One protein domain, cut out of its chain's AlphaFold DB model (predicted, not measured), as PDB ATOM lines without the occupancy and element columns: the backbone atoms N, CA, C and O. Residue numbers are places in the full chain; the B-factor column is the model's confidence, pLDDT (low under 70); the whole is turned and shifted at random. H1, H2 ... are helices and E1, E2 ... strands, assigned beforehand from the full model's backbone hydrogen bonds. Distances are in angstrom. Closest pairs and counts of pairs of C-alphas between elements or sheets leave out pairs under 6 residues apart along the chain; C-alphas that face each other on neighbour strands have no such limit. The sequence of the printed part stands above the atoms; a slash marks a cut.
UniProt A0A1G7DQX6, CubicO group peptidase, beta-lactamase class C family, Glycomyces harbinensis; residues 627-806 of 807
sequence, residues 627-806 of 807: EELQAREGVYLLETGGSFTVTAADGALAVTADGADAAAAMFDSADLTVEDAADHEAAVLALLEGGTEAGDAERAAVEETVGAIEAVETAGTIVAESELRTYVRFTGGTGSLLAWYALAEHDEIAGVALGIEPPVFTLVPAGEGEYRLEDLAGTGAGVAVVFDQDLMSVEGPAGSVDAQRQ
ATOM      1  N   GLU A 627     289.977 144.202 326.511       85.12
ATOM      2  CA  GLU A 627     291.159 144.220 325.629       85.12
ATOM      3  C   GLU A 627     290.821 143.819 324.175       85.12
ATOM      4  O   GLU A 627     291.495 144.276 323.251       85.12
ATOM      5  N   GLU A 628     289.776 143.014 323.940       85.12
ATOM      6  CA  GLU A 628     289.300 142.678 322.589       85.12
ATOM      7  C   GLU A 628     288.453 143.803 321.985       85.12
ATOM      8  O   GLU A 628     288.660 144.142 320.820       85.12
ATOM      9  N   LEU A 629     287.572 144.440 322.766       87.88
ATOM     10  CA  LEU A 629     286.833 145.626 322.313       87.88
ATOM     11  C   LEU A 629     287.803 146.756 321.923       87.88
ATOM     12  O   LEU A 629     287.740 147.277 320.811       87.88
ATOM     13  N   GLN A 630     288.791 147.049 322.778       89.06
ATOM     14  CA  GLN A 630     289.838 148.040 322.490       89.06
ATOM     15  C   GLN A 630     290.700 147.680 321.267       89.06
ATOM     16  O   GLN A 630     291.251 148.562 320.609       89.06
ATOM     17  N   ALA A 631     290.809 146.397 320.902       89.69
ATOM     18  CA  ALA A 631     291.521 146.000 319.690       89.69
ATOM     19  C   ALA A 631     290.797 146.424 318.397       89.69
ATOM     20  O   ALA A 631     291.468 146.552 317.366       89.69
ATOM     21  N   ARG A 632     289.475 146.665 318.447       91.88
ATOM     22  CA  ARG A 632     288.638 147.089 317.307       91.88
ATOM     23  C   ARG A 632     288.560 148.609 317.120       91.88
ATOM     24  O   ARG A 632     288.034 149.056 316.113       91.88
ATOM     25  N   GLU A 633     289.098 149.417 318.037       93.38
ATOM     26  CA  GLU A 633     289.021 150.882 317.919       93.38
ATOM     27  C   GLU A 633     289.773 151.421 316.689       93.38
ATOM     28  O   GLU A 633     290.882 150.977 316.367       93.38
ATOM     29  N   GLY A 634     289.215 152.431 316.023       93.12
ATOM     30  CA  GLY A 634     289.857 153.126 314.908       93.12
ATOM     31  C   GLY A 634     288.899 153.529 313.792       93.12
ATOM     32  O   GLY A 634     287.695 153.314 313.874       93.12
ATOM     33  N   VAL A 635     289.457 154.119 312.734       93.00
ATOM     34  CA  VAL A 635     288.707 154.522 311.536       93.00
ATOM     35  C   VAL A 635     288.857 153.444 310.466       93.00
ATOM     36  O   VAL A 635     289.983 153.111 310.094       93.00
ATOM     37  N   TYR A 636     287.748 152.924 309.954       93.94
ATOM     38  CA  TYR A 636     287.671 151.950 308.866       93.94
ATOM     39  C   TYR A 636     287.116 152.635 307.615       93.94
ATOM     40  O   TYR A 636     286.118 153.336 307.699       93.94
ATOM     41  N   LEU A 637     287.773 152.469 306.466       91.94
ATOM     42  CA  LEU A 637     287.475 153.182 305.219       91.94
ATOM     43  C   LEU A 637     286.874 152.242 304.169       91.94
ATOM     44  O   LEU A 637     287.476 151.211 303.860       91.94
ATOM     45  N   LEU A 638     285.751 152.631 303.573       87.50
ATOM     46  CA  LEU A 638     285.159 151.964 302.412       87.50
ATOM     47  C   LEU A 638     285.956 152.280 301.131       87.50
ATOM     48  O   LEU A 638     286.577 153.339 301.017       87.50
ATOM     49  N   GLU A 639     285.919 151.397 300.120       84.31
ATOM     50  CA  GLU A 639     286.536 151.690 298.804       84.31
ATOM     51  C   GLU A 639     285.873 152.887 298.087       84.31
ATOM     52  O   GLU A 639     286.499 153.525 297.236       84.31
ATOM     53  N   THR A 640     284.615 153.178 298.421       79.00
ATOM     54  CA  THR A 640     283.775 154.247 297.860       79.00
ATOM     55  C   THR A 640     284.075 155.631 298.437       79.00
ATOM     56  O   THR A 640     283.994 156.610 297.695       79.00
ATOM     57  N   GLY A 641     284.513 155.715 299.696       78.12
ATOM     58  CA  GLY A 641     285.010 156.948 300.314       78.12
ATOM     59  C   GLY A 641     284.542 157.187 301.748       78.12
ATOM     60  O   GLY A 641     285.269 157.853 302.486       78.12
ATOM     61  N   GLY A 642     283.391 156.636 302.144       82.75
ATOM     62  CA  GLY A 642     282.874 156.755 303.505       82.75
ATOM     63  C   GLY A 642     283.694 155.988 304.541       82.75
ATOM     64  O   GLY A 642     284.608 155.216 304.218       82.75
ATOM     65  N   SER A 643     283.380 156.210 305.817       87.19
ATOM     66  CA  SER A 643     284.101 155.588 306.925       87.19
ATOM     67  C   SER A 643     283.244 155.273 308.148       87.19
ATOM     68  O   SER A 643     282.220 155.907 308.388       87.19
ATOM     69  N   PHE A 644     283.724 154.318 308.945       89.00
ATOM     70  CA  PHE A 644     283.232 154.008 310.284       89.00
ATOM     71  C   PHE A 644     284.306 154.361 311.312       89.00
ATOM     72  O   PHE A 644     285.428 153.858 311.223       89.00
ATOM     73  N   THR A 645     283.986 155.189 312.305       90.12
ATOM     74  CA  THR A 645     284.859 155.427 313.463       90.12
ATOM     75  C   THR A 645     284.355 154.614 314.646       90.12
ATOM     76  O   THR A 645     283.282 154.886 315.167       90.12
ATOM     77  N   VAL A 646     285.143 153.623 315.062       92.12
ATOM     78  CA  VAL A 646     284.832 152.667 316.132       92.12
ATOM     79  C   VAL A 646     285.578 153.054 317.414       92.12
ATOM     80  O   VAL A 646     286.796 153.256 317.386       92.12
ATOM     81  N   THR A 647     284.875 153.106 318.544       91.19
ATOM     82  CA  THR A 647     285.410 153.321 319.902       91.19
ATOM     83  C   THR A 647     284.817 152.297 320.879       91.19
ATOM     84  O   THR A 647     283.731 151.771 320.649       91.19
ATOM     85  N   ALA A 648     285.521 151.962 321.963       88.88
ATOM     86  CA  ALA A 648     285.058 150.968 322.936       88.88
ATOM     87  C   ALA A 648     284.483 151.635 324.201       88.88
ATOM     88  O   ALA A 648     285.201 152.338 324.915       88.88
ATOM     89  N   ALA A 649     283.212 151.364 324.513       76.62
ATOM     90  CA  ALA A 649     282.506 151.912 325.675       76.62
ATOM     91  C   ALA A 649     281.632 150.841 326.350       76.62
ATOM     92  O   ALA A 649     280.984 150.053 325.674       76.62
ATOM     93  N   ASP A 650     281.669 150.785 327.684       70.75
ATOM     94  CA  ASP A 650     280.762 150.034 328.578       70.75
ATOM     95  C   ASP A 650     280.327 148.603 328.163       70.75
ATOM     96  O   ASP A 650     279.245 148.127 328.502       70.75
ATOM     97  N   GLY A 651     281.227 147.867 327.497       77.94
ATOM     98  CA  GLY A 651     281.029 146.469 327.076       77.94
ATOM     99  C   GLY A 651     280.592 146.285 325.617       77.94
ATOM    100  O   GLY A 651     280.463 145.149 325.165       77.94
ATOM    101  N   ALA A 652     280.423 147.381 324.881       85.94
ATOM    102  CA  ALA A 652     280.057 147.437 323.472       85.94
ATOM    103  C   ALA A 652     281.107 148.215 322.649       85.94
ATOM    104  O   ALA A 652     282.130 148.682 323.168       85.94
ATOM    105  N   LEU A 653     280.858 148.347 321.345       88.19
ATOM    106  CA  LEU A 653     281.569 149.273 320.465       88.19
ATOM    107  C   LEU A 653     280.609 150.380 320.025       88.19
ATOM    108  O   LEU A 653     279.614 150.092 319.373       88.19
ATOM    109  N   ALA A 654     280.919 151.633 320.337       86.44
ATOM    110  CA  ALA A 654     280.249 152.772 319.730       86.44
ATOM    111  C   ALA A 654     280.849 153.008 318.335       86.44
ATOM    112  O   ALA A 654     282.070 153.030 318.167       86.44
ATOM    113  N   VAL A 655     280.003 153.165 317.322       86.31
ATOM    114  CA  VAL A 655     280.406 153.384 315.930       86.31
ATOM    115  C   VAL A 655     279.716 154.628 315.401       86.31
ATOM    116  O   VAL A 655     278.514 154.771 315.564       86.31
ATOM    117  N   THR A 656     280.443 155.509 314.723       82.88
ATOM    118  CA  THR A 656     279.846 156.600 313.937       82.88
ATOM    119  C   THR A 656     280.161 156.411 312.459       82.88
ATOM    120  O   THR A 656     281.284 156.042 312.104       82.88
ATOM    121  N   ALA A 657     279.171 156.638 311.595       79.75
ATOM    122  CA  ALA A 657     279.355 156.655 310.145       79.75
ATOM    123  C   ALA A 657     279.652 158.080 309.645       79.75
ATOM    124  O   ALA A 657     279.164 159.063 310.203       79.75
ATOM    125  N   ASP A 658     280.450 158.181 308.584       76.50
ATOM    126  CA  ASP A 658     280.742 159.423 307.861       76.50
ATOM    127  C   ASP A 658     280.763 159.111 306.356       76.50
ATOM    128  O   ASP A 658     281.719 158.517 305.857       76.50
ATOM    129  N   GLY A 659     279.675 159.450 305.660       69.44
ATOM    130  CA  GLY A 659     279.430 159.189 304.236       69.44
ATOM    131  C   GLY A 659     278.129 158.414 303.977       69.44
ATOM    132  O   GLY A 659     277.742 157.551 304.765       69.44
ATOM    133  N   ALA A 660     277.461 158.707 302.853       67.19
ATOM    134  CA  ALA A 660     276.215 158.062 302.412       67.19
ATOM    135  C   ALA A 660     276.300 156.524 302.398       67.19
ATOM    136  O   ALA A 660     275.415 155.825 302.884       67.19
ATOM    137  N   ASP A 661     277.417 156.013 301.882       71.62
ATOM    138  CA  ASP A 661     277.774 154.600 301.761       71.62
ATOM    139  C   ASP A 661     278.056 153.912 303.105       71.62
ATOM    140  O   ASP A 661     277.852 152.706 303.225       71.62
ATOM    141  N   ALA A 662     278.504 154.664 304.113       77.12
ATOM    142  CA  ALA A 662     278.684 154.160 305.470       77.12
ATOM    143  C   ALA A 662     277.358 154.157 306.249       77.12
ATOM    144  O   ALA A 662     277.029 153.165 306.894       77.12
ATOM    145  N   ALA A 663     276.567 155.231 306.158       71.69
ATOM    146  CA  ALA A 663     275.278 155.330 306.842       71.69
ATOM    147  C   ALA A 663     274.266 154.288 306.327       71.69
ATOM    148  O   ALA A 663     273.736 153.508 307.117       71.69
ATOM    149  N   ALA A 664     274.076 154.192 305.007       71.06
ATOM    150  CA  ALA A 664     273.124 153.263 304.385       71.06
ATOM    151  C   ALA A 664     273.503 151.771 304.522       71.06
ATOM    152  O   ALA A 664     272.719 150.897 304.161       71.06
ATOM    153  N   ALA A 665     274.697 151.455 305.034       74.56
ATOM    154  CA  ALA A 665     275.087 150.088 305.384       74.56
ATOM    155  C   ALA A 665     274.672 149.679 306.812       74.56
ATOM    156  O   ALA A 665     274.695 148.490 307.127       74.56
ATOM    157  N   MET A 666     274.327 150.647 307.671       71.00
ATOM    158  CA  MET A 666     274.029 150.450 309.097       71.00
ATOM    159  C   MET A 666     272.560 150.711 309.468       71.00
ATOM    160  O   MET A 666     272.159 150.359 310.573       71.00
ATOM    161  N   PHE A 667     271.767 151.317 308.581       63.84
ATOM    162  CA  PHE A 667     270.333 151.570 308.779       63.84
ATOM    163  C   PHE A 667     269.459 150.653 307.915       63.84
ATOM    164  O   PHE A 667     269.907 150.150 306.882       63.84
ATOM    165  N   ASP A 668     268.206 150.467 308.338       56.06
ATOM    166  CA  ASP A 668     267.161 149.911 307.477       56.06
ATOM    167  C   ASP A 668     266.437 150.993 306.683       56.06
ATOM    168  O   ASP A 668     266.289 152.133 307.123       56.06
ATOM    169  N   SER A 669     265.883 150.533 305.572       48.31
ATOM    170  CA  SER A 669     264.592 150.948 305.044       48.31
ATOM    171  C   SER A 669     264.232 149.910 303.987       48.31
ATOM    172  O   SER A 669     265.001 149.730 303.037       48.31
ATOM    173  N   ALA A 670     263.086 149.238 304.108       40.38
ATOM    174  CA  ALA A 670     262.660 148.288 303.079       40.38
ATOM    175  C   ALA A 670     262.336 148.997 301.741       40.38
ATOM    176  O   ALA A 670     262.404 148.377 300.674       40.38
ATOM    177  N   ASP A 671     262.071 150.307 301.814       45.28
ATOM    178  CA  ASP A 671     261.254 151.036 300.835       45.28
ATOM    179  C   ASP A 671     261.998 152.211 300.180       45.28
ATOM    180  O   ASP A 671     261.568 152.712 299.140       45.28
ATOM    181  N   LEU A 672     263.161 152.601 300.720       54.12
ATOM    182  CA  LEU A 672     264.091 153.535 300.080       54.12
ATOM    183  C   LEU A 672     265.315 152.789 299.551       54.12
ATOM    184  O   LEU A 672     265.969 152.014 300.251       54.12
ATOM    185  N   THR A 673     265.663 153.055 298.297       61.47
ATOM    186  CA  THR A 673     266.881 152.534 297.683       61.47
ATOM    187  C   THR A 673     268.036 153.529 297.804       61.47
ATOM    188  O   THR A 673     267.872 154.709 298.110       61.47
ATOM    189  N   VAL A 674     269.240 153.065 297.456       64.31
ATOM    190  CA  VAL A 674     270.425 153.924 297.287       64.31
ATOM    191  C   VAL A 674     270.222 154.992 296.190       64.31
ATOM    192  O   VAL A 674     270.954 155.976 296.167       64.31
ATOM    193  N   GLU A 675     269.251 154.824 295.282       69.44
ATOM    194  CA  GLU A 675     268.891 155.836 294.275       69.44
ATOM    195  C   GLU A 675     268.024 156.946 294.908       69.44
ATOM    196  O   GLU A 675     268.336 158.120 294.731       69.44
ATOM    197  N   ASP A 676     267.046 156.596 295.752       69.19
ATOM    198  CA  ASP A 676     266.160 157.556 296.436       69.19
ATOM    199  C   ASP A 676     266.910 158.377 297.501       69.19
ATOM    200  O   ASP A 676     266.782 159.601 297.565       69.19
ATOM    201  N   ALA A 677     267.785 157.728 298.281       70.81
ATOM    202  CA  ALA A 677     268.674 158.421 299.213       70.81
ATOM    203  C   ALA A 677     269.627 159.392 298.487       70.81
ATOM    204  O   ALA A 677     269.880 160.491 298.977       70.81
ATOM    205  N   ALA A 678     270.129 159.025 297.301       73.69
ATOM    206  CA  ALA A 678     271.003 159.891 296.507       73.69
ATOM    207  C   ALA A 678     270.259 161.080 295.870       73.69
ATOM    208  O   ALA A 678     270.844 162.159 295.751       73.69
ATOM    209  N   ASP A 679     268.990 160.912 295.490       79.12
ATOM    210  CA  ASP A 679     268.148 162.015 295.014       79.12
ATOM    211  C   ASP A 679     267.792 162.983 296.167       79.12
ATOM    212  O   ASP A 679     267.856 164.199 295.969       79.12
ATOM    213  N   HIS A 680     267.553 162.492 297.392       82.19
ATOM    214  CA  HIS A 680     267.390 163.352 298.577       82.19
ATOM    215  C   HIS A 680     268.691 164.090 298.955       82.19
ATOM    216  O   HIS A 680     268.663 165.301 299.190       82.19
ATOM    217  N   GLU A 681     269.858 163.426 298.912       84.06
ATOM    218  CA  GLU A 681     271.153 164.114 299.074       84.06
ATOM    219  C   GLU A 681     271.361 165.205 298.013       84.06
ATOM    220  O   GLU A 681     271.876 166.283 298.322       84.06
ATOM    221  N   ALA A 682     270.944 164.960 296.767       85.38
ATOM    222  CA  ALA A 682     271.035 165.945 295.696       85.38
ATOM    223  C   ALA A 682     270.108 167.153 295.926       85.38
ATOM    224  O   ALA A 682     270.526 168.283 295.658       85.38
ATOM    225  N   ALA A 683     268.896 166.941 296.449       84.38
ATOM    226  CA  ALA A 683     267.962 168.008 296.808       84.38
ATOM    227  C   ALA A 683     268.484 168.855 297.984       84.38
ATOM    228  O   ALA A 683     268.571 170.082 297.871       84.38
ATOM    229  N   VAL A 684     268.955 168.220 299.066       86.69
ATOM    230  CA  VAL A 684     269.551 168.915 300.225       86.69
ATOM    231  C   VAL A 684     270.804 169.700 299.818       86.69
ATOM    232  O   VAL A 684     270.972 170.855 300.213       86.69
ATOM    233  N   LEU A 685     271.673 169.139 298.969       88.88
ATOM    234  CA  LEU A 685     272.821 169.881 298.438       88.88
ATOM    235  C   LEU A 685     272.404 171.048 297.528       88.88
ATOM    236  O   LEU A 685     273.041 172.098 297.587       88.88
ATOM    237  N   ALA A 686     271.347 170.908 296.720       86.31
ATOM    238  CA  ALA A 686     270.849 171.979 295.852       86.31
ATOM    239  C   ALA A 686     270.250 173.151 296.649       86.31
ATOM    240  O   ALA A 686     270.545 174.310 296.344       86.31
ATOM    241  N   LEU A 687     269.488 172.864 297.709       85.25
ATOM    242  CA  LEU A 687     269.045 173.849 298.701       85.25
ATOM    243  C   LEU A 687     270.248 174.606 299.297       85.25
ATOM    244  O   LEU A 687     270.261 175.839 299.353       85.25
ATOM    245  N   LEU A 688     271.295 173.871 299.684       87.50
ATOM    246  CA  LEU A 688     272.497 174.412 300.321       87.50
ATOM    247  C   LEU A 688     273.515 175.053 299.351       87.50
ATOM    248  O   LEU A 688     274.466 175.691 299.820       87.50
ATOM    249  N   GLU A 689     273.322 174.989 298.027       86.06
ATOM    250  CA  GLU A 689     274.023 175.875 297.075       86.06
ATOM    251  C   GLU A 689     273.539 177.337 297.198       86.06
ATOM    252  O   GLU A 689     274.308 178.265 296.919       86.06
ATOM    253  N   GLY A 690     272.308 177.553 297.683       73.38
ATOM    254  CA  GLY A 690     271.686 178.867 297.869       73.38
ATOM    255  C   GLY A 690     271.026 179.444 296.608       73.38
ATOM    256  O   GLY A 690     271.035 178.863 295.523       73.38
ATOM    257  N   GLY A 691     270.435 180.633 296.744       77.19
ATOM    258  CA  GLY A 691     269.654 181.305 295.698       77.19
ATOM    259  C   GLY A 691     268.140 181.054 295.745       77.19
ATOM    260  O   GLY A 691     267.412 181.655 294.948       77.19
ATOM    261  N   THR A 692     267.662 180.229 296.680       78.75
ATOM    262  CA  THR A 692     266.281 180.237 297.198       78.75
ATOM    263  C   THR A 692     266.234 181.035 298.508       78.75
ATOM    264  O   THR A 692     267.269 181.246 299.137       78.75
ATOM    265  N   GLU A 693     265.057 181.508 298.934       75.12
ATOM    266  CA  GLU A 693     264.946 182.306 300.171       75.12
ATOM    267  C   GLU A 693     265.239 181.457 301.424       75.12
ATOM    268  O   GLU A 693     265.953 181.922 302.311       75.12
ATOM    269  N   ALA A 694     264.812 180.186 301.436       71.31
ATOM    270  CA  ALA A 694     265.177 179.208 302.463       71.31
ATOM    271  C   ALA A 694     266.684 178.881 302.454       71.31
ATOM    272  O   ALA A 694     267.342 179.003 303.484       71.31
ATOM    273  N   GLY A 695     267.263 178.550 301.292       80.19
ATOM    274  CA  GLY A 695     268.682 178.196 301.178       80.19
ATOM    275  C   GLY A 695     269.632 179.347 301.529       80.19
ATOM    276  O   GLY A 695     270.641 179.137 302.201       80.19
ATOM    277  N   ASP A 696     269.303 180.585 301.142       83.44
ATOM    278  CA  ASP A 696     270.080 181.770 301.532       83.44
ATOM    279  C   ASP A 696     269.970 182.067 303.044       83.44
ATOM    280  O   ASP A 696     270.942 182.544 303.640       83.44
ATOM    281  N   ALA A 697     268.823 181.785 303.675       80.38
ATOM    282  CA  ALA A 697     268.627 181.949 305.117       80.38
ATOM    283  C   ALA A 697     269.369 180.876 305.931       80.38
ATOM    284  O   ALA A 697     270.085 181.207 306.878       80.38
ATOM    285  N   GLU A 698     269.264 179.613 305.524       84.62
ATOM    286  CA  GLU A 698     269.898 178.471 306.187       84.62
ATOM    287  C   GLU A 698     271.428 178.572 306.140       84.62
ATOM    288  O   GLU A 698     272.115 178.501 307.163       84.62
ATOM    289  N   ARG A 699     271.982 178.894 304.962       88.31
ATOM    290  CA  ARG A 699     273.413 179.201 304.829       88.31
ATOM    291  C   ARG A 699     273.850 180.343 305.747       88.31
ATOM    292  O   ARG A 699     274.959 180.291 306.273       88.31
ATOM    293  N   ALA A 700     273.018 181.367 305.949       84.88
ATOM    294  CA  ALA A 700     273.350 182.474 306.845       84.88
ATOM    295  C   ALA A 700     273.380 182.041 308.322       84.88
ATOM    296  O   ALA A 700     274.291 182.458 309.038       84.88
ATOM    297  N   ALA A 701     272.454 181.181 308.760       81.06
ATOM    298  CA  ALA A 701     272.443 180.615 310.113       81.06
ATOM    299  C   ALA A 701     273.700 179.768 310.387       81.06
ATOM    300  O   ALA A 701     274.374 179.947 311.405       81.06
ATOM    301  N   VAL A 702     274.090 178.914 309.436       84.19
ATOM    302  CA  VAL A 702     275.331 178.127 309.520       84.19
ATOM    303  C   VAL A 702     276.581 179.024 309.515       84.19
ATOM    304  O   VAL A 702     277.513 178.785 310.292       84.19
ATOM    305  N   GLU A 703     276.609 180.091 308.703       90.06
ATOM    306  CA  GLU A 703     277.730 181.047 308.658       90.06
ATOM    307  C   GLU A 703     277.915 181.857 309.959       90.06
ATOM    308  O   GLU A 703     279.026 182.343 310.206       90.06
ATOM    309  N   GLU A 704     276.909 181.959 310.840       86.69
ATOM    310  CA  GLU A 704     277.107 182.515 312.192       86.69
ATOM    311  C   GLU A 704     277.993 181.607 313.073       86.69
ATOM    312  O   GLU A 704     278.720 182.107 313.938       86.69
ATOM    313  N   THR A 705     277.992 180.292 312.817       81.75
ATOM    314  CA  THR A 705     278.695 179.274 313.619       81.75
ATOM    315  C   THR A 705     280.075 178.910 313.057       81.75
ATOM    316  O   THR A 705     281.080 178.989 313.774       81.75
ATOM    317  N   VAL A 706     280.167 178.539 311.772       85.56
ATOM    318  CA  VAL A 706     281.447 178.139 311.135       85.56
ATOM    319  C   VAL A 706     282.184 179.296 310.450       85.56
ATOM    320  O   VAL A 706     283.273 179.102 309.898       85.56
ATOM    321  N   GLY A 707     281.627 180.509 310.501       87.56
ATOM    322  CA  GLY A 707     282.057 181.616 309.653       87.56
ATOM    323  C   GLY A 707     281.709 181.345 308.190       87.56
ATOM    324  O   GLY A 707     280.964 180.420 307.888       87.56
ATOM    325  N   ALA A 708     282.277 182.121 307.262       91.00
ATOM    326  CA  ALA A 708     282.055 181.904 305.830       91.00
ATOM    327  C   ALA A 708     282.345 180.441 305.437       91.00
ATOM    328  O   ALA A 708     283.443 179.938 305.707       91.00
ATOM    329  N   ILE A 709     281.361 179.785 304.814       90.88
ATOM    330  CA  ILE A 709     281.424 178.370 304.435       90.88
ATOM    331  C   ILE A 709     282.466 178.193 303.318       90.88
ATOM    332  O   ILE A 709     282.381 178.822 302.262       90.88
ATOM    333  N   GLU A 710     283.449 177.323 303.552       91.69
ATOM    334  CA  GLU A 710     284.492 176.953 302.589       91.69
ATOM    335  C   GLU A 710     284.174 175.628 301.868       91.69
ATOM    336  O   GLU A 710     284.568 175.470 300.711       91.69
ATOM    337  N   ALA A 711     283.437 174.711 302.511       88.31
ATOM    338  CA  ALA A 711     282.931 173.464 301.924       88.31
ATOM    339  C   ALA A 711     281.610 172.996 302.573       88.31
ATOM    340  O   ALA A 711     281.336 173.303 303.736       88.31
ATOM    341  N   VAL A 712     280.827 172.235 301.803       88.62
ATOM    342  CA  VAL A 712     279.594 171.535 302.199       88.62
ATOM    343  C   VAL A 712     279.701 170.121 301.629       88.62
ATOM    344  O   VAL A 712     279.940 169.982 300.429       88.62
ATOM    345  N   GLU A 713     279.601 169.096 302.470       83.81
ATOM    346  CA  GLU A 713     279.831 167.690 302.101       83.81
ATOM    347  C   GLU A 713     278.759 166.813 302.781       83.81
ATOM    348  O   GLU A 713     278.478 167.019 303.963       83.81
ATOM    349  N   THR A 714     278.128 165.865 302.074       77.94
ATOM    350  CA  THR A 714     277.173 164.931 302.705       77.94
ATOM    351  C   THR A 714     277.907 163.924 303.591       77.94
ATOM    352  O   THR A 714     279.016 163.483 303.285       77.94
ATOM    353  N   ALA A 715     277.296 163.598 304.728       71.31
ATOM    354  CA  ALA A 715     277.869 162.776 305.793       71.31
ATOM    355  C   ALA A 715     277.057 161.496 306.070       71.31
ATOM    356  O   ALA A 715     277.455 160.698 306.915       71.31
ATOM    357  N   GLY A 716     275.949 161.282 305.359       71.25
ATOM    358  CA  GLY A 716     275.063 160.133 305.530       71.25
ATOM    359  C   GLY A 716     273.615 160.496 305.217       71.25
ATOM    360  O   GLY A 716     273.245 161.662 305.304       71.25
ATOM    361  N   THR A 717     272.784 159.502 304.927       71.06
ATOM    362  CA  THR A 717     271.324 159.643 304.906       71.06
ATOM    363  C   THR A 717     270.722 158.441 305.627       71.06
ATOM    364  O   THR A 717     271.230 157.329 305.478       71.06
ATOM    365  N   ILE A 718     269.716 158.682 306.470       67.62
ATOM    366  CA  ILE A 718     269.122 157.691 307.384       67.62
ATOM    367  C   ILE A 718     267.596 157.810 307.335       67.62
ATOM    368  O   ILE A 718     267.089 158.895 307.046       67.62
ATOM    369  N   VAL A 719     266.879 156.749 307.705       58.31
ATOM    370  CA  VAL A 719     265.489 156.874 308.167       58.31
ATOM    371  C   VAL A 719     265.481 156.909 309.691       58.31
ATOM    372  O   VAL A 719     266.107 156.068 310.335       58.31
ATOM    373  N   ALA A 720     264.787 157.884 310.271       55.75
ATOM    374  CA  ALA A 720     264.527 157.964 311.704       55.75
ATOM    375  C   ALA A 720     263.121 158.527 311.918       55.75
ATOM    376  O   ALA A 720     262.772 159.526 311.300       55.75
ATOM    377  N   GLU A 721     262.319 157.887 312.774       54.62
ATOM    378  CA  GLU A 721     260.933 158.315 313.062       54.62
ATOM    379  C   GLU A 721     260.070 158.418 311.780       54.62
ATOM    380  O   GLU A 721     259.221 159.291 311.645       54.62
ATOM    381  N   SER A 722     260.327 157.518 310.820       51.84
ATOM    382  CA  SER A 722     259.777 157.499 309.451       51.84
ATOM    383  C   SER A 722     260.150 158.691 308.548       51.84
ATOM    384  O   SER A 722     259.734 158.724 307.393       51.84
ATOM    385  N   GLU A 723     260.990 159.625 309.003       60.94
ATOM    386  CA  GLU A 723     261.548 160.702 308.175       60.94
ATOM    387  C   GLU A 723     262.881 160.311 307.525       60.94
ATOM    388  O   GLU A 723     263.760 159.723 308.162       60.94
ATOM    389  N   LEU A 724     263.085 160.734 306.274       70.12
ATOM    390  CA  LEU A 724     264.371 160.644 305.583       70.12
ATOM    391  C   LEU A 724     265.252 161.853 305.943       70.12
ATOM    392  O   LEU A 724     264.965 162.984 305.553       70.12
ATOM    393  N   ARG A 725     266.345 161.623 306.677       81.25
ATOM    394  CA  ARG A 725     267.232 162.679 307.193       81.25
ATOM    395  C   ARG A 725     268.629 162.569 306.580       81.25
ATOM    396  O   ARG A 725     269.375 161.633 306.870       81.25
ATOM    397  N   THR A 726     269.008 163.546 305.754       83.62
ATOM    398  CA  THR A 726     270.361 163.675 305.183       83.62
ATOM    399  C   THR A 726     271.240 164.537 306.080       83.62
ATOM    400  O   THR A 726     270.946 165.700 306.352       83.62
ATOM    401  N   TYR A 727     272.369 163.980 306.497       81.62
ATOM    402  CA  TYR A 727     273.375 164.621 307.326       81.62
ATOM    403  C   TYR A 727     274.381 165.370 306.450       81.62
ATOM    404  O   TYR A 727     274.888 164.838 305.461       81.62
ATOM    405  N   VAL A 728     274.711 166.604 306.828       85.50
ATOM    406  CA  VAL A 728     275.606 167.482 306.065       85.50
ATOM    407  C   VAL A 728     276.674 168.081 306.969       85.50
ATOM    408  O   VAL A 728     276.396 168.666 308.019       85.50
ATOM    409  N   ARG A 729     277.927 167.948 306.536       86.00
ATOM    410  CA  ARG A 729     279.114 168.488 307.188       86.00
ATOM    411  C   ARG A 729     279.497 169.810 306.531       86.00
ATOM    412  O   ARG A 729     279.969 169.856 305.396       86.00
ATOM    413  N   PHE A 730     279.342 170.900 307.273       86.50
ATOM    414  CA  PHE A 730     279.827 172.216 306.872       86.50
ATOM    415  C   PHE A 730     281.243 172.431 307.395       86.50
ATOM    416  O   PHE A 730     281.525 172.179 308.566       86.50
ATOM    417  N   THR A 731     282.126 172.962 306.553       88.94
ATOM    418  CA  THR A 731     283.458 173.430 306.960       88.94
ATOM    419  C   THR A 731     283.606 174.899 306.592       88.94
ATOM    420  O   THR A 731     283.368 175.279 305.447       88.94
ATOM    421  N   GLY A 732     284.014 175.731 307.548       90.31
ATOM    422  CA  GLY A 732     284.173 177.173 307.370       90.31
ATOM    423  C   GLY A 732     285.379 177.745 308.113       90.31
ATOM    424  O   GLY A 732     286.120 177.045 308.807       90.31
ATOM    425  N   GLY A 733     285.587 179.052 307.963       82.06
ATOM    426  CA  GLY A 733     286.775 179.754 308.463       82.06
ATOM    427  C   GLY A 733     287.026 179.716 309.984       82.06
ATOM    428  O   GLY A 733     288.110 180.128 310.410       82.06
ATOM    429  N   THR A 734     286.076 179.255 310.812       82.75
ATOM    430  CA  THR A 734     286.256 179.075 312.271       82.75
ATOM    431  C   THR A 734     286.153 177.632 312.773       82.75
ATOM    432  O   THR A 734     286.537 177.395 313.920       82.75
ATOM    433  N   GLY A 735     285.712 176.669 311.959       83.81
ATOM    434  CA  GLY A 735     285.551 175.272 312.376       83.81
ATOM    435  C   GLY A 735     284.712 174.442 311.404       83.81
ATOM    436  O   GLY A 735     284.505 174.839 310.257       83.81
ATOM    437  N   SER A 736     284.218 173.302 311.877       82.19
ATOM    438  CA  SER A 736     283.220 172.488 311.182       82.19
ATOM    439  C   SER A 736     281.979 172.286 312.052       82.19
ATOM    440  O   SER A 736     282.047 172.386 313.277       82.19
ATOM    441  N   LEU A 737     280.853 172.022 311.395       82.38
ATOM    442  CA  LEU A 737     279.539 171.789 311.985       82.38
ATOM    443  C   LEU A 737     278.917 170.569 311.303       82.38
ATOM    444  O   LEU A 737     279.115 170.378 310.101       82.38
ATOM    445  N   LEU A 738     278.179 169.760 312.058       81.06
ATOM    446  CA  LEU A 738     277.278 168.755 311.503       81.06
ATOM    447  C   LEU A 738     275.836 169.249 311.661       81.06
ATOM    448  O   LEU A 738     275.503 169.925 312.640       81.06
ATOM    449  N   ALA A 739     275.018 168.919 310.674       80.31
ATOM    450  CA  ALA A 739     273.586 169.151 310.642       80.31
ATOM    451  C   ALA A 739     272.881 167.931 310.044       80.31
ATOM    452  O   ALA A 739     273.534 167.140 309.359       80.31
ATOM    453  N   TRP A 740     271.571 167.810 310.247       84.44
ATOM    454  CA  TRP A 740     270.708 166.972 309.412       84.44
ATOM    455  C   TRP A 740     269.561 167.800 308.834       84.44
ATOM    456  O   TRP A 740     269.154 168.788 309.445       84.44
ATOM    457  N   TYR A 741     269.073 167.388 307.663       81.94
ATOM    458  CA  TYR A 741     267.947 167.977 306.941       81.94
ATOM    459  C   TYR A 741     266.983 166.877 306.490       81.94
ATOM    460  O   TYR A 741     267.416 165.901 305.874       81.94
ATOM    461  N   ALA A 742     265.694 167.057 306.766       80.44
ATOM    462  CA  ALA A 742     264.590 166.368 306.103       80.44
ATOM    463  C   ALA A 742     263.884 167.363 305.172       80.44
ATOM    464  O   ALA A 742     263.737 168.538 305.529       80.44
ATOM    465  N   LEU A 743     263.457 166.913 303.991       75.94
ATOM    466  CA  LEU A 743     262.749 167.743 303.015       75.94
ATOM    467  C   LEU A 743     261.300 167.286 302.823       75.94
ATOM    468  O   LEU A 743     261.011 166.093 302.818       75.94
ATOM    469  N   ALA A 744     260.409 168.255 302.617       64.50
ATOM    470  CA  ALA A 744     259.042 168.033 302.156       64.50
ATOM    471  C   ALA A 744     258.995 167.883 300.620       64.50
ATOM    472  O   ALA A 744     259.992 168.117 299.923       64.50
ATOM    473  N   GLU A 745     257.823 167.559 300.055       51.88
ATOM    474  CA  GLU A 745     257.620 167.737 298.611       51.88
ATOM    475  C   GLU A 745     257.953 169.187 298.199       51.88
ATOM    476  O   GLU A 745     257.538 170.137 298.858       51.88
ATOM    477  N   HIS A 746     258.609 169.359 297.045       51.34
ATOM    478  CA  HIS A 746     259.029 170.651 296.460       51.34
ATOM    479  C   HIS A 746     260.309 171.304 297.035       51.34
ATOM    480  O   HIS A 746     260.524 172.498 296.819       51.34
ATOM    481  N   ASP A 747     261.207 170.520 297.644       58.59
ATOM    482  CA  ASP A 747     262.555 170.936 298.092       58.59
ATOM    483  C   ASP A 747     262.573 171.935 299.281       58.59
ATOM    484  O   ASP A 747     263.563 172.644 299.496       58.59
ATOM    485  N   GLU A 748     261.492 172.005 300.068       62.19
ATOM    486  CA  GLU A 748     261.403 172.832 301.285       62.19
ATOM    487  C   GLU A 748     261.813 172.035 302.544       62.19
ATOM    488  O   GLU A 748     261.748 170.807 302.560       62.19
ATOM    489  N   ILE A 749     262.298 172.711 303.596       69.75
ATOM    490  CA  ILE A 749     262.839 172.051 304.802       69.75
ATOM    491  C   ILE A 749     261.688 171.606 305.713       69.75
ATOM    492  O   ILE A 749     261.107 172.442 306.399       69.75
ATOM    493  N   ALA A 750     261.422 170.299 305.776       53.78
ATOM    494  CA  ALA A 750     260.496 169.709 306.746       53.78
ATOM    495  C   ALA A 750     261.092 169.704 308.166       53.78
ATOM    496  O   ALA A 750     260.407 170.000 309.143       53.78
ATOM    497  N   GLY A 751     262.396 169.430 308.281       65.19
ATOM    498  CA  GLY A 751     263.104 169.410 309.560       65.19
ATOM    499  C   GLY A 751     264.592 169.714 309.415       65.19
ATOM    500  O   GLY A 751     265.220 169.355 308.419       65.19
ATOM    501  N   VAL A 752     265.170 170.381 310.417       79.25
ATOM    502  CA  VAL A 752     266.610 170.659 310.499       79.25
ATOM    503  C   VAL A 752     267.081 170.701 311.950       79.25
ATOM    504  O   VAL A 752     266.439 171.310 312.805       79.25
ATOM    505  N   ALA A 753     268.257 170.131 312.213       70.75
ATOM    506  CA  ALA A 753     268.988 170.344 313.462       70.75
ATOM    507  C   ALA A 753     270.444 170.738 313.181       70.75
ATOM    508  O   ALA A 753     271.140 170.076 312.411       70.75
ATOM    509  N   LEU A 754     270.922 171.800 313.840       75.81
ATOM    510  CA  LEU A 754     272.287 172.326 313.718       75.81
ATOM    511  C   LEU A 754     273.093 172.075 314.996       75.81
ATOM    512  O   LEU A 754     272.611 172.337 316.095       75.81
ATOM    513  N   GLY A 755     274.356 171.659 314.860       66.12
ATOM    514  CA  GLY A 755     275.247 171.465 316.016       66.12
ATOM    515  C   GLY A 755     275.109 170.114 316.709       66.12
ATOM    516  O   GLY A 755     275.578 169.961 317.833       66.12
ATOM    517  N   ILE A 756     274.498 169.153 316.020       69.31
ATOM    518  CA  ILE A 756     274.351 167.761 316.442       69.31
ATOM    519  C   ILE A 756     275.698 167.024 316.508       69.31
ATOM    520  O   ILE A 756     276.649 167.352 315.789       69.31
ATOM    521  N   GLU A 757     275.750 165.970 317.318       61.78
ATOM    522  CA  GLU A 757     276.775 164.929 317.199       61.78
ATOM    523  C   GLU A 757     276.383 163.933 316.079       61.78
ATOM    524  O   GLU A 757     275.205 163.839 315.723       61.78
ATOM    525  N   PRO A 758     277.341 163.231 315.438       63.41
ATOM    526  CA  PRO A 758     277.018 162.197 314.450       63.41
ATOM    527  C   PRO A 758     276.263 161.026 315.101       63.41
ATOM    528  O   PRO A 758     276.545 160.715 316.258       63.41
ATOM    529  N   PRO A 759     275.363 160.337 314.371       64.94
ATOM    530  CA  PRO A 759     274.627 159.200 314.915       64.94
ATOM    531  C   PRO A 759     275.597 158.108 315.379       64.94
ATOM    532  O   PRO A 759     276.485 157.686 314.628       64.94
ATOM    533  N   VAL A 760     275.429 157.682 316.632       74.12
ATOM    534  CA  VAL A 760     276.226 156.632 317.269       74.12
ATOM    535  C   VAL A 760     275.432 155.333 317.249       74.12
ATOM    536  O   VAL A 760     274.407 155.211 317.909       74.12
ATOM    537  N   PHE A 761     275.933 154.341 316.523       77.12
ATOM    538  CA  PHE A 761     275.461 152.967 316.608       77.12
ATOM    539  C   PHE A 761     276.192 152.260 317.745       77.12
ATOM    540  O   PHE A 761     277.422 152.161 317.716       77.12
ATOM    541  N   THR A 762     275.469 151.704 318.708       79.75
ATOM    542  CA  THR A 762     276.066 150.755 319.652       79.75
ATOM    543  C   THR A 762     276.076 149.371 319.007       79.75
ATOM    544  O   THR A 762     275.040 148.883 318.572       79.75
ATOM    545  N   LEU A 763     277.242 148.731 318.915       83.31
ATOM    546  CA  LEU A 763     277.405 147.345 318.479       83.31
ATOM    547  C   LEU A 763     277.710 146.450 319.682       83.31
ATOM    548  O   LEU A 763     278.751 146.601 320.333       83.31
ATOM    549  N   VAL A 764     276.848 145.469 319.938       83.62
ATOM    550  CA  VAL A 764     277.035 144.470 321.000       83.62
ATOM    551  C   VAL A 764     277.629 143.169 320.449       83.62
ATOM    552  O   VAL A 764     277.349 142.800 319.304       83.62
ATOM    553  N   PRO A 765     278.457 142.441 321.222       84.44
ATOM    554  CA  PRO A 765     279.036 141.189 320.748       84.44
ATOM    555  C   PRO A 765     277.990 140.072 320.632       84.44
ATOM    556  O   PRO A 765     277.216 139.832 321.562       84.44
ATOM    557  N   ALA A 766     278.032 139.351 319.511       78.75
ATOM    558  CA  ALA A 766     277.198 138.185 319.206       78.75
ATOM    559  C   ALA A 766     278.011 136.872 319.134       78.75
ATOM    560  O   ALA A 766     277.472 135.793 319.385       78.75
ATOM    561  N   GLY A 767     279.317 136.948 318.842       75.94
ATOM    562  CA  GLY A 767     280.207 135.793 318.675       75.94
ATOM    563  C   GLY A 767     281.700 136.145 318.755       75.94
ATOM    564  O   GLY A 767     282.080 137.243 319.152       75.94
ATOM    565  N   GLU A 768     282.579 135.204 318.387       75.12
ATOM    566  CA  GLU A 768     284.046 135.394 318.416       75.12
ATOM    567  C   GLU A 768     284.491 136.298 317.246       75.12
ATOM    568  O   GLU A 768     284.820 135.819 316.163       75.12
ATOM    569  N   GLY A 769     284.467 137.618 317.466       74.94
ATOM    570  CA  GLY A 769     284.703 138.641 316.436       74.94
ATOM    571  C   GLY A 769     283.464 139.029 315.614       74.94
ATOM    572  O   GLY A 769     283.597 139.796 314.659       74.94
ATOM    573  N   GLU A 770     282.291 138.520 315.998       86.31
ATOM    574  CA  GLU A 770     280.978 138.812 315.412       86.31
ATOM    575  C   GLU A 770     280.187 139.723 316.364       86.31
ATOM    576  O   GLU A 770     280.106 139.467 317.569       86.31
ATOM    577  N   TYR A 771     279.595 140.781 315.821       87.25
ATOM    578  CA  TYR A 771     278.823 141.807 316.518       87.25
ATOM    579  C   TYR A 771     277.508 142.052 315.769       87.25
ATOM    580  O   TYR A 771     277.373 141.696 314.598       87.25
ATOM    581  N   ARG A 772     276.554 142.693 316.436       83.50
ATOM    582  CA  ARG A 772     275.290 143.175 315.862       83.50
ATOM    583  C   ARG A 772     274.969 144.560 316.416       83.50
ATOM    584  O   ARG A 772     275.557 144.932 317.432       83.50
ATOM    585  N   LEU A 773     274.039 145.292 315.803       78.56
ATOM    586  CA  LEU A 773     273.447 146.469 316.458       78.56
ATOM    587  C   LEU A 773     272.901 146.100 317.840       78.56
ATOM    588  O   LEU A 773     272.384 144.999 318.025       78.56
ATOM    589  N   GLU A 774     273.046 147.008 318.803       72.81
ATOM    590  CA  GLU A 774     272.309 146.979 320.060       72.81
ATOM    591  C   GLU A 774     270.822 147.060 319.741       72.81
ATOM    592  O   GLU A 774     270.309 148.060 319.254       72.81
ATOM    593  N   ASP A 775     270.172 145.948 320.023       70.31
ATOM    594  CA  ASP A 775     268.744 145.736 319.925       70.31
ATOM    595  C   ASP A 775     268.441 144.697 321.006       70.31
ATOM    596  O   ASP A 775     268.969 143.575 320.970       70.31
ATOM    597  N   LEU A 776     267.710 145.102 322.040       59.03
ATOM    598  CA  LEU A 776     267.299 144.212 323.126       59.03
ATOM    599  C   LEU A 776     265.909 143.620 322.852       59.03
ATOM    600  O   LEU A 776     265.588 142.566 323.407       59.03
ATOM    601  N   ALA A 777     265.136 144.250 321.960       53.94
ATOM    602  CA  ALA A 777     263.819 143.828 321.505       53.94
ATOM    603  C   ALA A 777     263.886 142.641 320.522       53.94
ATOM    604  O   ALA A 777     263.051 141.736 320.581       53.94
ATOM    605  N   GLY A 778     264.902 142.616 319.656       56.56
ATOM    606  CA  GLY A 778     265.022 141.702 318.518       56.56
ATOM    607  C   GLY A 778     264.126 142.103 317.340       56.56
ATOM    608  O   GLY A 778     263.619 141.226 316.637       56.56
ATOM    609  N   THR A 779     263.869 143.404 317.178       50.34
ATOM    610  CA  THR A 779     262.887 143.978 316.243       50.34
ATOM    611  C   THR A 779     263.491 144.909 315.189       50.34
ATOM    612  O   THR A 779     262.790 145.284 314.249       50.34
ATOM    613  N   GLY A 780     264.769 145.277 315.316       55.75
ATOM    614  CA  GLY A 780     265.481 146.128 314.367       55.75
ATOM    615  C   GLY A 780     266.056 145.373 313.164       55.75
ATOM    616  O   GLY A 780     265.975 144.146 313.049       55.75
ATOM    617  N   ALA A 781     266.696 146.117 312.259       56.16
ATOM    618  CA  ALA A 781     267.413 145.537 311.128       56.16
ATOM    619  C   ALA A 781     268.484 144.541 311.580       56.16
ATOM    620  O   ALA A 781     269.300 144.832 312.457       56.16
ATOM    621  N   GLY A 782     268.554 143.401 310.890       63.66
ATOM    622  CA  GLY A 782     269.561 142.358 311.103       63.66
ATOM    623  C   GLY A 782     270.968 142.742 310.629       63.66
ATOM    624  O   GLY A 782     271.561 142.004 309.846       63.66
ATOM    625  N   VAL A 783     271.492 143.884 311.081       74.62
ATOM    626  CA  VAL A 783     272.842 144.372 310.781       74.62
ATOM    627  C   VAL A 783     273.863 143.586 311.601       74.62
ATOM    628  O   VAL A 783     273.989 143.760 312.817       74.62
ATOM    629  N   ALA A 784     274.616 142.729 310.917       85.56
ATOM    630  CA  ALA A 784     275.737 141.983 311.469       85.56
ATOM    631  C   ALA A 784     277.066 142.647 311.083       85.56
ATOM    632  O   ALA A 784     277.265 143.070 309.944       85.56
ATOM    633  N   VAL A 785     278.008 142.712 312.023       88.81
ATOM    634  CA  VAL A 785     279.338 143.302 311.815       88.81
ATOM    635  C   VAL A 785     280.417 142.315 312.243       88.81
ATOM    636  O   VAL A 785     280.430 141.833 313.374       88.81
ATOM    637  N   VAL A 786     281.355 142.019 311.346       91.75
ATOM    638  CA  VAL A 786     282.428 141.041 311.566       91.75
ATOM    639  C   VAL A 786     283.788 141.712 311.407       91.75
ATOM    640  O   VAL A 786     284.057 142.353 310.392       91.75
ATOM    641  N   PHE A 787     284.675 141.536 312.389       90.75
ATOM    642  CA  PHE A 787     286.018 142.121 312.364       90.75
ATOM    643  C   PHE A 787     287.118 141.045 312.230       90.75
ATOM    644  O   PHE A 787     287.500 140.418 313.226       90.75
ATOM    645  N   ASP A 788     287.718 140.879 311.041       89.25
ATOM    646  CA  ASP A 788     288.955 140.088 310.852       89.25
ATOM    647  C   ASP A 788     290.175 141.015 310.736       89.25
ATOM    648  O   ASP A 788     290.411 141.663 309.713       89.25
ATOM    649  N   GLN A 789     290.987 141.053 311.797       86.00
ATOM    650  CA  GLN A 789     292.193 141.881 311.912       86.00
ATOM    651  C   GLN A 789     291.901 143.378 311.691       86.00
ATOM    652  O   GLN A 789     291.382 144.037 312.590       86.00
ATOM    653  N   ASP A 790     292.253 143.904 310.518       91.44
ATOM    654  CA  ASP A 790     292.086 145.308 310.126       91.44
ATOM    655  C   ASP A 790     290.935 145.493 309.110       91.44
ATOM    656  O   ASP A 790     290.805 146.561 308.512       91.44
ATOM    657  N   LEU A 791     290.117 144.462 308.871       92.56
ATOM    658  CA  LEU A 791     288.885 144.522 308.079       92.56
ATOM    659  C   LEU A 791     287.666 144.563 309.011       92.56
ATOM    660  O   LEU A 791     287.608 143.811 309.983       92.56
ATOM    661  N   MET A 792     286.704 145.420 308.681       93.19
ATOM    662  CA  MET A 792     285.350 145.462 309.232       93.19
ATOM    663  C   MET A 792     284.390 145.193 308.073       93.19
ATOM    664  O   MET A 792     284.297 146.008 307.157       93.19
ATOM    665  N   SER A 793     283.713 144.051 308.094       92.00
ATOM    666  CA  SER A 793     282.654 143.719 307.141       92.00
ATOM    667  C   SER A 793     281.308 143.981 307.808       92.00
ATOM    668  O   SER A 793     281.060 143.461 308.896       92.00
ATOM    669  N   VAL A 794     280.449 144.771 307.170       88.94
ATOM    670  CA  VAL A 794     279.057 144.990 307.588       88.94
ATOM    671  C   VAL A 794     278.156 144.213 306.629       88.94
ATOM    672  O   VAL A 794     278.383 144.238 305.420       88.94
ATOM    673  N   GLU A 795     277.159 143.504 307.146       85.56
ATOM    674  CA  GLU A 795     276.080 142.857 306.393       85.56
ATOM    675  C   GLU A 795     274.755 143.401 306.938       85.56
ATOM    676  O   GLU A 795     274.394 143.117 308.076       85.56
ATOM    677  N   GLY A 796     274.070 144.223 306.142       73.50
ATOM    678  CA  GLY A 796     272.799 144.868 306.480       73.50
ATOM    679  C   GLY A 796     271.764 144.738 305.350       73.50
ATOM    680  O   GLY A 796     272.024 144.061 304.350       73.50
ATOM    681  N   PRO A 797     270.588 145.384 305.468       59.56
ATOM    682  CA  PRO A 797     269.476 145.231 304.520       59.56
ATOM    683  C   PRO A 797     269.844 145.572 303.065       59.56
ATOM    684  O   PRO A 797     269.520 144.821 302.143       59.56
ATOM    685  N   ALA A 798     270.620 146.643 302.859       59.94
ATOM    686  CA  ALA A 798     271.121 147.063 301.546       59.94
ATOM    687  C   ALA A 798     272.193 146.123 300.936       59.94
ATOM    688  O   ALA A 798     272.598 146.297 299.781       59.94
ATOM    689  N   GLY A 799     272.666 145.122 301.686       71.00
ATOM    690  CA  GLY A 799     273.724 144.191 301.300       71.00
ATOM    691  C   GLY A 799     274.940 144.263 302.227       71.00
ATOM    692  O   GLY A 799     274.840 144.667 303.381       71.00
ATOM    693  N   SER A 800     276.106 143.850 301.725       83.62
ATOM    694  CA  SER A 800     277.342 143.818 302.514       83.62
ATOM    695  C   SER A 800     278.434 144.722 301.944       83.62
ATOM    696  O   SER A 800     278.641 144.767 300.727       83.62
ATOM    697  N   VAL A 801     279.137 145.419 302.841       87.19
ATOM    698  CA  VAL A 801     280.250 146.330 302.545       87.19
ATOM    699  C   VAL A 801     281.488 145.983 303.379       87.19
ATOM    700  O   VAL A 801     281.385 145.559 304.527       87.19
ATOM    701  N   ASP A 802     282.669 146.189 302.792       92.69
ATOM    702  CA  ASP A 802     283.977 145.917 303.398       92.69
ATOM    703  C   ASP A 802     284.732 147.235 303.644       92.69
ATOM    704  O   ASP A 802     285.049 147.961 302.696       92.69
ATOM    705  N   ALA A 803     285.068 147.525 304.903       92.38
ATOM    706  CA  ALA A 803     285.806 148.716 305.319       92.38
ATOM    707  C   ALA A 803     287.184 148.355 305.908       92.38
ATOM    708  O   ALA A 803     287.307 147.546 306.830       92.38
ATOM    709  N   GLN A 804     288.257 148.967 305.399       95.38
ATOM    710  CA  GLN A 804     289.637 148.687 305.809       95.38
ATOM    711  C   GLN A 804     290.153 149.747 306.793       95.38
ATOM    712  O   GLN A 804     290.169 150.941 306.486       95.38
ATOM    713  N   ARG A 805     290.638 149.315 307.958       93.44
ATOM    714  CA  ARG A 805     291.208 150.172 309.005       93.44
ATOM    715  C   ARG A 805     292.372 151.028 308.498       93.44
ATOM    716  O   ARG A 805     293.308 150.534 307.863       93.44
ATOM    717  N   GLN A 806     292.342 152.311 308.835       88.06
ATOM    718  CA  GLN A 806     293.427 153.266 308.630       88.06
ATOM    719  C   GLN A 806     294.513 153.061 309.708       88.06
ATOM    720  O   GLN A 806     294.194 152.984 310.895       88.06
TER     721      GLN A 806
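This is residues 627 to 806 of the 807 residues of the protein "CubicO group peptidase, beta-lactamase class C family" of Glycomyces harbinensis (UniProt A0A1G7DQX6). Two lobes stand end to end: a closed barrel of eight antiparallel strands, and a twisted antiparallel sheet of four strands with H3 and H4 packed on it as a second layer. The printed part opens the barrel with E1 to E3, crosses past little H2 to the sheet lobe, H3 to E7, and returns to complete the ring with E8 to E12. The 180 printed residues include four named helices and twelve named strands, in the order H1 E1 E2 E3 H2 H3 H4, then E4 to E12; the class is mixed. The whole is compact, with a radius of gyration of the C-alphas of 17.1 A, and spans 54 by 36 by 28 A.

Start at H1, residues 627 to 631, outside the barrel at a height of 7.9 A. Next, E1, 634 to 638, E2, 643 to 649, and E3, 652 to 658, form a meander, each strand the antiparallel neighbour of the one before; find N 636 and O 644 at 2.8 A, and N 645 and O 656 at 2.8 A. H2, 660 to 663, is outside the barrel too. H3, 674 to 689, and H4, 693 to 706, touch about perpendicular, at 81 degrees, the closest C-alphas being Leu 687 and Gly 695, 5.0 A. E4, 709 to 720, E5, 723 to 732, E6, 735 to 743, and E7, 749 to 754, form a second meander, with N 715 and O 727 at 2.8 A, N 728 and O 739 at 2.8 A, and N 742 and O 751 at 2.9 A. H3 has a height of 7.8 A over this sheet, H4 one of 6.0 A. H2 stands at the sheet's level; its closest C-alpha pair with E4 is Ala 660 and Gly 716, 3.9 A. E8, 760 to 765, E9, 770 to 773, E10, 784 to 788, E11, 791 to 796, and E12, 799 to 805, form the third meander. E8 is the neighbour of E3, with N 655 and O 761 at 2.8 A, and E12 of E1, with N 637 and O 804 at 2.8 A. In H1 and H3 every O i to N i+4 pair is within hydrogen-bond range, in H4 9 of 10; H2 is too short for one.

Find C-alpha 627 at (291.159, 144.220, 325.629), where H1 begins. H3 runs 22.2 A from C-alpha 674 at (270.425, 153.924, 297.287). E4, 27.5 A, bends by 54 degrees at residue 717; E5 measures 28.0 A. E12 ends at C-alpha 805, (291.208, 150.172, 309.005).

The C-alphas farthest apart are Glu 693 and Glu 768, 53.8 A. The printed part has no cut and no long link. Mean pLDDT of the printed part is 77.9; 40 residues are under 70, among them 667 to 676 and 776 to 782.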